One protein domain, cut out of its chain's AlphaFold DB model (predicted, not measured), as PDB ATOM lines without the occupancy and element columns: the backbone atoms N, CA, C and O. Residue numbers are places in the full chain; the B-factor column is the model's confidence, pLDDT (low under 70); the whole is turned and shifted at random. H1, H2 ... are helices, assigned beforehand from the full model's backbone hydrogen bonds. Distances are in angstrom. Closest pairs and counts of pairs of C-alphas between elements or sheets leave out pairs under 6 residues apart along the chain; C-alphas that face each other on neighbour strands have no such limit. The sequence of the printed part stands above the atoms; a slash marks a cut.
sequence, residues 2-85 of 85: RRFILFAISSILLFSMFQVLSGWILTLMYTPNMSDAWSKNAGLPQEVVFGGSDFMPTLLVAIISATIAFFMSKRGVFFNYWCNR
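AT A GLANCE: This is residues 2 to 85 of the 85 residues of an uncharacterized protein of Anoxybacillus caldiproteolyticus (UniProt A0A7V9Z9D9). The printed part makes a long, open loop: H1 leads out, short H2 sits at the far end, and residues 42 to 54 lead back to H3 and H4, which return near H1. It has 84 residues with four named helices, H1 to H4 in order, and no named strand: all helix. It is an extended rod, radius of gyration of the C-alphas 20.8 A, spanning 67 by 22 by 19 A.

HOW THE PARTS SIT: H1, residues 2 to 29, is near H3, residues 55 to 74, with 10 pairs of C-alphas within 10 A. H1 is also near H4, residues 77 to 83, with 5. H2, residues 34 to 41, is apart from H1, H3 and H4. H3 and H4 are close but not clearly touching, the closest C-alphas being Met 72 and Phe 78, 7.0 A; they run the same way at a steep tilt of 59 degrees. Every O i to N i+4 pair is within hydrogen-bond range in H1, H2 and H3; H4 has 1 of 3, and 1 of 4 O i to N i+3 pairs.

IN THESE COORDINATES: H1 begins at C-alpha 2 (24.308, 20.133, -42.387) and is 41.2 A long; H3, 28.7 A, ends at C-alpha 74 (39.471, 25.770, -34.432).

THE WHOLE: The printed part has no cut. The H2 to H3 link is long; residues 20 to 57 stand free. Mean pLDDT of the printed part is 70.7, with 39 residues under 70.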
ATOM      1  N   ARG A   2      24.263  21.458 -41.703       55.59
ATOM      2  CA  ARG A   2      24.308  20.133 -42.387       55.59
ATOM      3  C   ARG A   2      25.695  19.464 -42.457       55.59
ATOM      4  O   ARG A   2      25.807  18.268 -42.228       55.59
ATOM      5  N   ARG A   3      26.754  20.231 -42.732       65.38
ATOM      6  CA  ARG A   3      28.135  19.711 -42.848       65.38
ATOM      7  C   ARG A   3      28.738  19.284 -41.500       65.38
ATOM      8  O   ARG A   3      29.543  18.366 -41.451       65.38
ATOM      9  N   PHE A   4      28.293  19.907 -40.407       69.50
ATOM     10  CA  PHE A   4      28.705  19.542 -39.048       69.50
ATOM     11  C   PHE A   4      28.091  18.204 -38.619       69.50
ATOM     12  O   PHE A   4      28.766  17.372 -38.026       69.50
ATOM     13  N   ILE A   5      26.832  17.968 -38.997       75.19
ATOM     14  CA  ILE A   5      26.134  16.701 -38.748       75.19
ATOM     15  C   ILE A   5      26.841  15.543 -39.467       75.19
ATOM     16  O   ILE A   5      27.058  14.501 -38.863       75.19
ATOM     17  N   LEU A   6      27.276  15.737 -40.719       76.75
ATOM     18  CA  LEU A   6      28.041  14.722 -41.458       76.75
ATOM     19  C   LEU A   6      29.372  14.379 -40.773       76.75
ATOM     20  O   LEU A   6      29.724  13.205 -40.667       76.75
ATOM     21  N   PHE A   7      30.083  15.384 -40.257       72.06
ATOM     22  CA  PHE A   7      31.313  15.172 -39.493       72.06
ATOM     23  C   PHE A   7      31.053  14.397 -38.193       72.06
ATOM     24  O   PHE A   7      31.717  13.393 -37.936       72.06
ATOM     25  N   ALA A   8      30.041  14.797 -37.419       78.12
ATOM     26  CA  ALA A   8      29.665  14.110 -36.185       78.12
ATOM     27  C   ALA A   8      29.285  12.640 -36.436       78.12
ATOM     28  O   ALA A   8      29.778  11.751 -35.744       78.12
ATOM     29  N   ILE A   9      28.482  12.371 -37.472       82.62
ATOM     30  CA  ILE A   9      28.090  11.007 -37.852       82.62
ATOM     31  C   ILE A   9      29.319  10.172 -38.234       82.62
ATOM     32  O   ILE A   9      29.446   9.039 -37.771       82.62
ATOM     33  N   SER A  10      30.255  10.726 -39.014       80.69
ATOM     34  CA  SER A  10      31.484  10.007 -39.382       80.69
ATOM     35  C   SER A  10      32.356   9.658 -38.171       80.69
ATOM     36  O   SER A  10      32.909   8.562 -38.105       80.69
ATOM     37  N   SER A  11      32.421  10.545 -37.173       79.00
ATOM     38  CA  SER A  11      33.181  10.316 -35.943       79.00
ATOM     39  C   SER A  11      32.547   9.236 -35.064       79.00
ATOM     40  O   SER A  11      33.267   8.385 -34.545       79.00
ATOM     41  N   ILE A  12      31.214   9.220 -34.942       84.94
ATOM     42  CA  ILE A  12      30.479   8.182 -34.200       84.94
ATOM     43  C   ILE A  12      30.653   6.817 -34.871       84.94
ATOM     44  O   ILE A  12      30.923   5.826 -34.191       84.94
ATOM     45  N   LEU A  13      30.542   6.767 -36.202       87.62
ATOM     46  CA  LEU A  13      30.724   5.536 -36.970       87.62
ATOM     47  C   LEU A  13      32.134   4.963 -36.761       87.62
ATOM     48  O   LEU A  13      32.282   3.785 -36.443       87.62
ATOM     49  N   LEU A  14      33.163   5.809 -36.872       84.69
ATOM     50  CA  LEU A  14      34.555   5.405 -36.674       84.69
ATOM     51  C   LEU A  14      34.811   4.908 -35.242       84.69
ATOM     52  O   LEU A  14      35.474   3.888 -35.058       84.69
ATOM     53  N   PHE A  15      34.259   5.596 -34.237       82.69
ATOM     54  CA  PHE A  15      34.363   5.185 -32.835       82.69
ATOM     55  C   PHE A  15      33.724   3.814 -32.593       82.69
ATOM     56  O   PHE A  15      34.327   2.960 -31.946       82.69
ATOM     57  N   SER A  16      32.536   3.576 -33.154       86.56
ATOM     58  CA  SER A  16      31.844   2.291 -33.030       86.56
ATOM     59  C   SER A  16      32.658   1.144 -33.638       86.56
ATOM     60  O   SER A  16      32.834   0.113 -32.989       86.56
ATOM     61  N   MET A  17      33.238   1.344 -34.828       90.38
ATOM     62  CA  MET A  17      34.114   0.343 -35.451       90.38
ATOM     63  C   MET A  17      35.341   0.036 -34.584       90.38
ATOM     64  O   MET A  17      35.682  -1.131 -34.394       90.38
ATOM     65  N   PHE A  18      35.976   1.066 -34.016       85.50
ATOM     66  CA  PHE A  18      37.109   0.895 -33.103       85.50
ATOM     67  C   PHE A  18      36.733   0.127 -31.836       85.50
ATOM     68  O   PHE A  18      37.505  -0.717 -31.382       85.50
ATOM     69  N   GLN A  19      35.552   0.391 -31.274       83.94
ATOM     70  CA  GLN A  19      35.096  -0.278 -30.060       83.94
ATOM     71  C   GLN A  19      34.875  -1.782 -30.299       83.94
ATOM     72  O   GLN A  19      35.346  -2.604 -29.513       83.94
ATOM     73  N   VAL A  20      34.244  -2.149 -31.423       89.50
ATOM     74  CA  VAL A  20      34.050  -3.557 -31.816       89.50
ATOM     75  C   VAL A  20      35.391  -4.243 -32.070       89.50
ATOM     76  O   VAL A  20      35.624  -5.340 -31.562       89.50
ATOM     77  N   LEU A  21      36.301  -3.587 -32.797       90.06
ATOM     78  CA  LEU A  21      37.625  -4.136 -33.097       90.06
ATOM     79  C   LEU A  21      38.449  -4.364 -31.822       90.06
ATOM     80  O   LEU A  21      39.068  -5.413 -31.661       90.06
ATOM     81  N   SER A  22      38.414  -3.413 -30.885       85.44
ATOM     82  CA  SER A  22      39.071  -3.547 -29.584       85.44
ATOM     83  C   SER A  22      38.498  -4.714 -28.777       85.44
ATOM     84  O   SER A  22      39.264  -5.471 -28.184       85.44
ATOM     85  N   GLY A  23      37.172  -4.890 -28.767       85.12
ATOM     86  CA  GLY A  23      36.524  -6.021 -28.094       85.12
ATOM     87  C   GLY A  23      36.899  -7.371 -28.712       85.12
ATOM     88  O   GLY A  23      37.132  -8.349 -27.999       85.12
ATOM     89  N   TRP A  24      37.038  -7.417 -30.038       89.12
ATOM     90  CA  TRP A  24      37.520  -8.599 -30.752       89.12
ATOM     91  C   TRP A  24      38.967  -8.941 -30.409       89.12
ATOM     92  O   TRP A  24      39.255 -10.090 -30.084       89.12
ATOM     93  N   ILE A  25      39.866  -7.956 -30.421       87.44
ATOM     94  CA  ILE A  25      41.272  -8.156 -30.044       87.44
ATOM     95  C   ILE A  25      41.369  -8.686 -28.612       87.44
ATOM     96  O   ILE A  25      42.121  -9.626 -28.358       87.44
ATOM     97  N   LEU A  26      40.575  -8.133 -27.689       83.50
ATOM     98  CA  LEU A  26      40.542  -8.588 -26.302       83.50
ATOM     99  C   LEU A  26      40.102 -10.053 -26.199       83.50
ATOM    100  O   LEU A  26      40.700 -10.818 -25.455       83.50
ATOM    101  N   THR A  27      39.104 -10.451 -26.991       85.69
ATOM    102  CA  THR A  27      38.606 -11.836 -27.032       85.69
ATOM    103  C   THR A  27      39.644 -12.796 -27.615       85.69
ATOM    104  O   THR A  27      39.798 -13.902 -27.110       85.69
ATOM    105  N   LEU A  28      40.391 -12.374 -28.640       83.94
ATOM    106  CA  LEU A  28      41.470 -13.176 -29.229       83.94
ATOM    107  C   LEU A  28      42.666 -13.343 -28.284       83.94
ATOM    108  O   LEU A  28      43.305 -14.391 -28.284       83.94
ATOM    109  N   MET A  29      42.982 -12.315 -27.492       81.12
ATOM    110  CA  MET A  29      44.073 -12.358 -26.512       81.12
ATOM    111  C   MET A  29      43.662 -13.009 -25.185       81.12
ATOM    112  O   MET A  29      44.521 -13.376 -24.381       81.12
ATOM    113  N   TYR A  30      42.363 -13.167 -24.938       74.31
ATOM    114  CA  TYR A  30      41.856 -13.831 -23.749       74.31
ATOM    115  C   TYR A  30      41.985 -15.347 -23.904       74.31
ATOM    116  O   TYR A  30      41.241 -15.978 -24.648       74.31
ATOM    117  N   THR A  31      42.931 -15.949 -23.183       74.31
ATOM    118  CA  THR A  31      43.016 -17.410 -23.059       74.31
ATOM    119  C   THR A  31      42.146 -17.844 -21.877       74.31
ATOM    120  O   THR A  31      42.516 -17.564 -20.732       74.31
ATOM    121  N   PRO A  32      40.995 -18.505 -22.097       62.94
ATOM    122  CA  PRO A  32      40.146 -18.949 -21.000       62.94
ATOM    123  C   PRO A  32      40.805 -20.137 -20.287       62.94
ATOM    124  O   PRO A  32      40.718 -21.277 -20.742       62.94
ATOM    125  N   ASN A  33      41.469 -19.890 -19.154       70.19
ATOM    126  CA  ASN A  33      41.976 -20.972 -18.315       70.19
ATOM    127  C   ASN A  33      40.832 -21.558 -17.471       70.19
ATOM    128  O   ASN A  33      40.528 -21.083 -16.376       70.19
ATOM    129  N   MET A  34      40.179 -22.590 -18.009       68.50
ATOM    130  CA  MET A  34      39.035 -23.272 -17.389       68.50
ATOM    131  C   MET A  34      39.381 -23.872 -16.015       68.50
ATOM    132  O   MET A  34      38.538 -23.881 -15.121       68.50
ATOM    133  N   SER A  35      40.622 -24.338 -15.826       70.94
ATOM    134  CA  SER A  35      41.067 -24.957 -14.570       70.94
ATOM    135  C   SER A  35      41.193 -23.930 -13.442       70.94
ATOM    136  O   SER A  35      40.727 -24.168 -12.328       70.94
ATOM    137  N   ASP A  36      41.771 -22.763 -13.737       67.62
ATOM    138  CA  ASP A  36      41.871 -21.665 -12.770       67.62
ATOM    139  C   ASP A  36      40.493 -21.060 -12.477       67.62
ATOM    140  O   ASP A  36      40.178 -20.787 -11.320       67.62
ATOM    141  N   ALA A  37      39.644 -20.903 -13.499       67.06
ATOM    142  CA  ALA A  37      38.284 -20.390 -13.342       67.06
ATOM    143  C   ALA A  37      37.414 -21.299 -12.455       67.06
ATOM    144  O   ALA A  37      36.683 -20.805 -11.598       67.06
ATOM    145  N   TRP A  38      37.531 -22.624 -12.604       67.06
ATOM    146  CA  TRP A  38      36.806 -23.595 -11.780       67.06
ATOM    147  C   TRP A  38      37.276 -23.592 -10.321       67.06
ATOM    148  O   TRP A  38      36.457 -23.583  -9.402       67.06
ATOM    149  N   SER A  39      38.594 -23.530 -10.101       68.25
ATOM    150  CA  SER A  39      39.179 -23.485  -8.755       68.25
ATOM    151  C   SER A  39      38.850 -22.176  -8.023       68.25
ATOM    152  O   SER A  39      38.623 -22.176  -6.815       68.25
ATOM    153  N   LYS A  40      38.744 -21.057  -8.759       67.25
ATOM    154  CA  LYS A  40      38.263 -19.780  -8.212       67.25
ATOM    155  C   LYS A  40      36.766 -19.836  -7.896       67.25
ATOM    156  O   LYS A  40      36.382 -19.376  -6.832       67.25
ATOM    157  N   ASN A  41      35.934 -20.441  -8.749       62.38
ATOM    158  CA  ASN A  41      34.479 -20.501  -8.551       62.38
ATOM    159  C   ASN A  41      34.010 -21.480  -7.463       62.38
ATOM    160  O   ASN A  41      32.906 -21.306  -6.955       62.38
ATOM    161  N   ALA A  42      34.814 -22.475  -7.079       65.75
ATOM    162  CA  ALA A  42      34.425 -23.478  -6.080       65.75
ATOM    163  C   ALA A  42      34.113 -22.898  -4.680       65.75
ATOM    164  O   ALA A  42      33.510 -23.589  -3.861       65.75
ATOM    165  N   GLY A  43      34.505 -21.647  -4.403       63.97
ATOM    166  CA  GLY A  43      34.242 -20.955  -3.135       63.97
ATOM    167  C   GLY A  43      33.443 -19.652  -3.237       63.97
ATOM    168  O   GLY A  43      33.283 -18.989  -2.213       63.97
ATOM    169  N   LEU A  44      32.968 -19.248  -4.425       63.09
ATOM    170  CA  LEU A  44      32.192 -18.010  -4.576       63.09
ATOM    171  C   LEU A  44      30.679 -18.280  -4.476       63.09
ATOM    172  O   LEU A  44      30.203 -19.293  -4.990       63.09
ATOM    173  N   PRO A  45      29.904 -17.382  -3.836       61.44
ATOM    174  CA  PRO A  45      28.449 -17.482  -3.798       61.44
ATOM    175  C   PRO A  45      27.871 -17.513  -5.221       61.44
ATOM    176  O   PRO A  45      28.402 -16.876  -6.127       61.44
ATOM    177  N   GLN A  46      26.765 -18.245  -5.399       62.81
ATOM    178  CA  GLN A  46      26.030 -18.467  -6.659       62.81
ATOM    179  C   GLN A  46      25.357 -17.191  -7.216       62.81
ATOM    180  O   GLN A  46      24.315 -17.247  -7.868       62.81
ATOM    181  N   GLU A  47      25.915 -16.023  -6.928       62.09
ATOM    182  CA  GLU A  47      25.436 -14.730  -7.374       62.09
ATOM    183  C   GLU A  47      26.490 -14.148  -8.314       62.09
ATOM    184  O   GLU A  47      27.620 -13.849  -7.926       62.09
ATOM    185  N   VAL A  48      26.135 -14.049  -9.595       58.81
ATOM    186  CA  VAL A  48      26.982 -13.406 -10.597       58.81
ATOM    187  C   VAL A  48      26.982 -11.914 -10.291       58.81
ATOM    188  O   VAL A  48      26.085 -11.180 -10.700       58.81
ATOM    189  N   VAL A  49      27.994 -11.449  -9.560       62.25
ATOM    190  CA  VAL A  49      28.292 -10.022  -9.478       62.25
ATOM    191  C   VAL A  49      28.814  -9.626 -10.853       62.25
ATOM    192  O   VAL A  49      29.958  -9.920 -11.199       62.25
ATOM    193  N   PHE A  50      27.962  -9.000 -11.666       61.72
ATOM    194  CA  PHE A  50      28.409  -8.326 -12.877       61.72
ATOM    195  C   PHE A  50      29.445  -7.286 -12.447       61.72
ATOM    196  O   PHE A  50      29.095  -6.264 -11.857       61.72
ATOM    197  N   GLY A  51      30.728  -7.595 -12.658       60.91
ATOM    198  CA  GLY A  51      31.823  -6.679 -12.372       60.91
ATOM    199  C   GLY A  51      31.507  -5.336 -13.018       60.91
ATOM    200  O   GLY A  51      31.156  -5.292 -14.199       60.91
ATOM    201  N   GLY A  52      31.527  -4.270 -12.214       61.06
ATOM    202  CA  GLY A  52      31.122  -2.940 -12.653       61.06
ATOM    203  C   GLY A  52      31.845  -2.574 -13.942       61.06
ATOM    204  O   GLY A  52      33.064  -2.684 -14.022       61.06
ATOM    205  N   SER A  53      31.093  -2.183 -14.970       62.47
ATOM    206  CA  SER A  53      31.686  -1.731 -16.223       62.47
ATOM    207  C   SER A  53      32.595  -0.540 -15.923       62.47
ATOM    208  O   SER A  53      32.100   0.497 -15.467       62.47
ATOM    209  N   ASP A  54      33.898  -0.678 -16.172       67.00
ATOM    210  CA  ASP A  54      34.864   0.404 -16.002       67.00
ATOM    211  C   ASP A  54      34.547   1.527 -17.000       67.00
ATOM    212  O   ASP A  54      35.016   1.560 -18.136       67.00
ATOM    213  N   PHE A  55      33.700   2.459 -16.570       67.75
ATOM    214  CA  PHE A  55      33.235   3.602 -17.359       67.75
ATOM    215  C   PHE A  55      34.349   4.638 -17.597       67.75
ATOM    216  O   PHE A  55      34.298   5.425 -18.545       67.75
ATOM    217  N   MET A  56      35.388   4.629 -16.754       72.12
ATOM    218  CA  MET A  56      36.498   5.583 -16.807       72.12
ATOM    219  C   MET A  56      37.298   5.582 -18.111       72.12
ATOM    220  O   MET A  56      37.465   6.664 -18.682       72.12
ATOM    221  N   PRO A  57      37.786   4.440 -18.631       73.25
ATOM    222  CA  PRO A  57      38.495   4.427 -19.908       73.25
ATOM    223  C   PRO A  57      37.629   4.956 -21.060       73.25
ATOM    224  O   PRO A  57      38.126   5.691 -21.913       73.25
ATOM    225  N   THR A  58      36.325   4.669 -21.062       77.00
ATOM    226  CA  THR A  58      35.396   5.180 -22.083       77.00
ATOM    227  C   THR A  58      35.242   6.699 -22.002       77.00
ATOM    228  O   THR A  58      35.282   7.378 -23.031       77.00
ATOM    229  N   LEU A  59      35.124   7.249 -20.788       77.25
ATOM    230  CA  LEU A  59      35.028   8.691 -20.558       77.25
ATOM    231  C   LEU A  59      36.297   9.426 -21.022       77.25
ATOM    232  O   LEU A  59      36.210  10.463 -21.681       77.25
ATOM    233  N   LEU A  60      37.475   8.867 -20.731       80.50
ATOM    234  CA  LEU A  60      38.767   9.440 -21.122       80.50
ATOM    235  C   LEU A  60      38.898   9.539 -22.647       80.50
ATOM    236  O   LEU A  60      39.248  10.594 -23.179       80.50
ATOM    237  N   VAL A  61      38.539   8.468 -23.358       80.44
ATOM    238  CA  VAL A  61      38.555   8.446 -24.828       80.44
ATOM    239  C   VAL A  61      37.538   9.433 -25.410       80.44
ATOM    240  O   VAL A  61      37.853  10.131 -26.377       80.44
ATOM    241  N   ALA A  62      36.353   9.561 -24.806       79.19
ATOM    242  CA  ALA A  62      35.349  10.532 -25.238       79.19
ATOM    243  C   ALA A  62      35.847  11.985 -25.110       79.19
ATOM    244  O   ALA A  62      35.678  12.778 -26.041       79.19
ATOM    245  N   ILE A  63      36.519  12.328 -24.004       80.94
ATOM    246  CA  ILE A  63      37.098  13.664 -23.781       80.94
ATOM    247  C   ILE A  63      38.228  13.945 -24.779       80.94
ATOM    248  O   ILE A  63      38.287  15.038 -25.353       80.94
ATOM    249  N   ILE A  64      39.101  12.967 -25.040       81.44
ATOM    250  CA  ILE A  64      40.179  13.098 -26.031       81.44
ATOM    251  C   ILE A  64      39.588  13.320 -27.428       81.44
ATOM    252  O   ILE A  64      39.989  14.256 -28.122       81.44
ATOM    253  N   SER A  65      38.579  12.535 -27.812       80.00
ATOM    254  CA  SER A  65      37.878  12.691 -29.091       80.00
ATOM    255  C   SER A  65      37.238  14.079 -29.228       80.00
ATOM    256  O   SER A  65      37.433  14.758 -30.240       80.00
ATOM    257  N   ALA A  66      36.538  14.553 -28.192       75.88
ATOM    258  CA  ALA A  66      35.934  15.886 -28.176       75.88
ATOM    259  C   ALA A  66      36.986  17.004 -28.280       75.88
ATOM    260  O   ALA A  66      36.782  17.994 -28.988       75.88
ATOM    261  N   THR A  67      38.140  16.824 -27.636       79.75
ATOM    262  CA  THR A  67      39.256  17.777 -27.683       79.75
ATOM    263  C   THR A  67      39.873  17.841 -29.080       79.75
ATOM    264  O   THR A  67      40.089  18.935 -29.601       79.75
ATOM    265  N   ILE A  68      40.094  16.692 -29.728       76.25
ATOM    266  CA  ILE A  68      40.615  16.618 -31.104       76.25
ATOM    267  C   ILE A  68      39.625  17.256 -32.086       76.25
ATOM    268  O   ILE A  68      40.029  18.065 -32.924       76.25
ATOM    269  N   ALA A  69      38.328  16.964 -31.949       73.56
ATOM    270  CA  ALA A  69      37.279  17.554 -32.777       73.56
ATOM    271  C   ALA A  69      37.218  19.084 -32.623       73.56
ATOM    272  O   ALA A  69      37.154  19.809 -33.620       73.56
ATOM    273  N   PHE A  70      37.312  19.594 -31.391       70.88
ATOM    274  CA  PHE A  70      37.361  21.033 -31.127       70.88
ATOM    275  C   PHE A  70      38.619  21.682 -31.718       70.88
ATOM    276  O   PHE A  70      38.546  22.759 -32.314       70.88
ATOM    277  N   PHE A  71      39.771  21.016 -31.619       71.44
ATOM    278  CA  PHE A  71      41.033  21.518 -32.158       71.44
ATOM    279  C   PHE A  71      41.044  21.540 -33.695       71.44
ATOM    280  O   PHE A  71      41.464  22.531 -34.296       71.44
ATOM    281  N   MET A  72      40.509  20.495 -34.339       64.31
ATOM    282  CA  MET A  72      40.291  20.451 -35.791       64.31
ATOM    283  C   MET A  72      39.304  21.530 -36.246       64.31
ATOM    284  O   MET A  72      39.531  22.173 -37.273       64.31
ATOM    285  N   SER A  73      38.250  21.780 -35.463       65.25
ATOM    286  CA  SER A  73      37.286  22.848 -35.741       65.25
ATOM    287  C   SER A  73      37.912  24.242 -35.615       65.25
ATOM    288  O   SER A  73      37.616  25.108 -36.435       65.25
ATOM    289  N   LYS A  74      38.792  24.475 -34.630       60.22
ATOM    290  CA  LYS A  74      39.471  25.770 -34.432       60.22
ATOM    291  C   LYS A  74      40.592  26.047 -35.435       60.22
ATOM    292  O   LYS A  74      40.833  27.207 -35.746       60.22
ATOM    293  N   ARG A  75      41.290  25.019 -35.937       56.31
ATOM    294  CA  ARG A  75      42.414  25.194 -36.881       56.31
ATOM    295  C   ARG A  75      42.000  25.367 -38.345       56.31
ATOM    296  O   ARG A  75      42.870  25.547 -39.184       56.31
ATOM    297  N   GLY A  76      40.710  25.335 -38.684       53.59
ATOM    298  CA  GLY A  76      40.221  25.757 -40.006       53.59
ATOM    299  C   GLY A  76      40.698  24.934 -41.212       53.59
ATOM    300  O   GLY A  76      40.354  25.290 -42.336       53.59
ATOM    301  N   VAL A  77      41.435  23.834 -41.016       52.62
ATOM    302  CA  VAL A  77      41.956  23.011 -42.123       52.62
ATOM    303  C   VAL A  77      40.850  22.159 -42.754       52.62
ATOM    304  O   VAL A  77      40.839  21.985 -43.964       52.62
ATOM    305  N   PHE A  78      39.855  21.698 -41.985       47.69
ATOM    306  CA  PHE A  78      38.730  20.933 -42.547       47.69
ATOM    307  C   PHE A  78      37.546  21.822 -42.973       47.69
ATOM    308  O   PHE A  78      36.829  21.506 -43.920       47.69
ATOM    309  N   PHE A  79      37.354  22.968 -42.307       47.25
ATOM    310  CA  PHE A  79      36.230  23.871 -42.583       47.25
ATOM    311  C   PHE A  79      36.431  24.705 -43.864       47.25
ATOM    312  O   PHE A  79      35.478  24.883 -44.621       47.25
ATOM    313  N   ASN A  80      37.660  25.158 -44.165       47.44
ATOM    314  CA  ASN A  80      37.927  25.956 -45.374       47.44
ATOM    315  C   ASN A  80      37.851  25.135 -46.672       47.44
ATOM    316  O   ASN A  80      37.311  25.625 -47.661       47.44
ATOM    317  N   TYR A  81      38.307  23.876 -46.673       50.19
ATOM    318  CA  TYR A  81      38.272  23.038 -47.882       50.19
ATOM    319  C   TYR A  81      36.857  22.651 -48.322       50.19
ATOM    320  O   TYR A  81      36.623  22.439 -49.507       50.19
ATOM    321  N   TRP A  82      35.902  22.587 -47.391       44.53
ATOM    322  CA  TRP A  82      34.505  22.320 -47.725       44.53
ATOM    323  C   TRP A  82      33.704  23.594 -48.012       44.53
ATOM    324  O   TRP A  82      32.727  23.524 -48.745       44.53
ATOM    325  N   CYS A  83      34.064  24.759 -47.457       43.41
ATOM    326  CA  CYS A  83      33.334  26.013 -47.696       43.41
ATOM    327  C   CYS A  83      33.604  26.645 -49.075       43.41
ATOM    328  O   CYS A  83      32.776  27.425 -49.534       43.41
ATOM    329  N   ASN A  84      34.705  26.284 -49.742       45.78
ATOM    330  CA  ASN A  84      35.052  26.761 -51.087       45.78
ATOM    331  C   ASN A  84      34.785  25.720 -52.199       45.78
ATOM    332  O   ASN A  84      35.454  25.724 -53.233       45.78
ATOM    333  N   ARG A  85      33.836  24.799 -51.975       42.50
ATOM    334  CA  ARG A  85      33.295  23.889 -52.994       42.50
ATOM    335  C   ARG A  85      31.805  23.627 -52.776       42.50
ATOM    336  O   ARG A  85      31.347  23.599 -51.601       42.50
TER     337      ARG A  85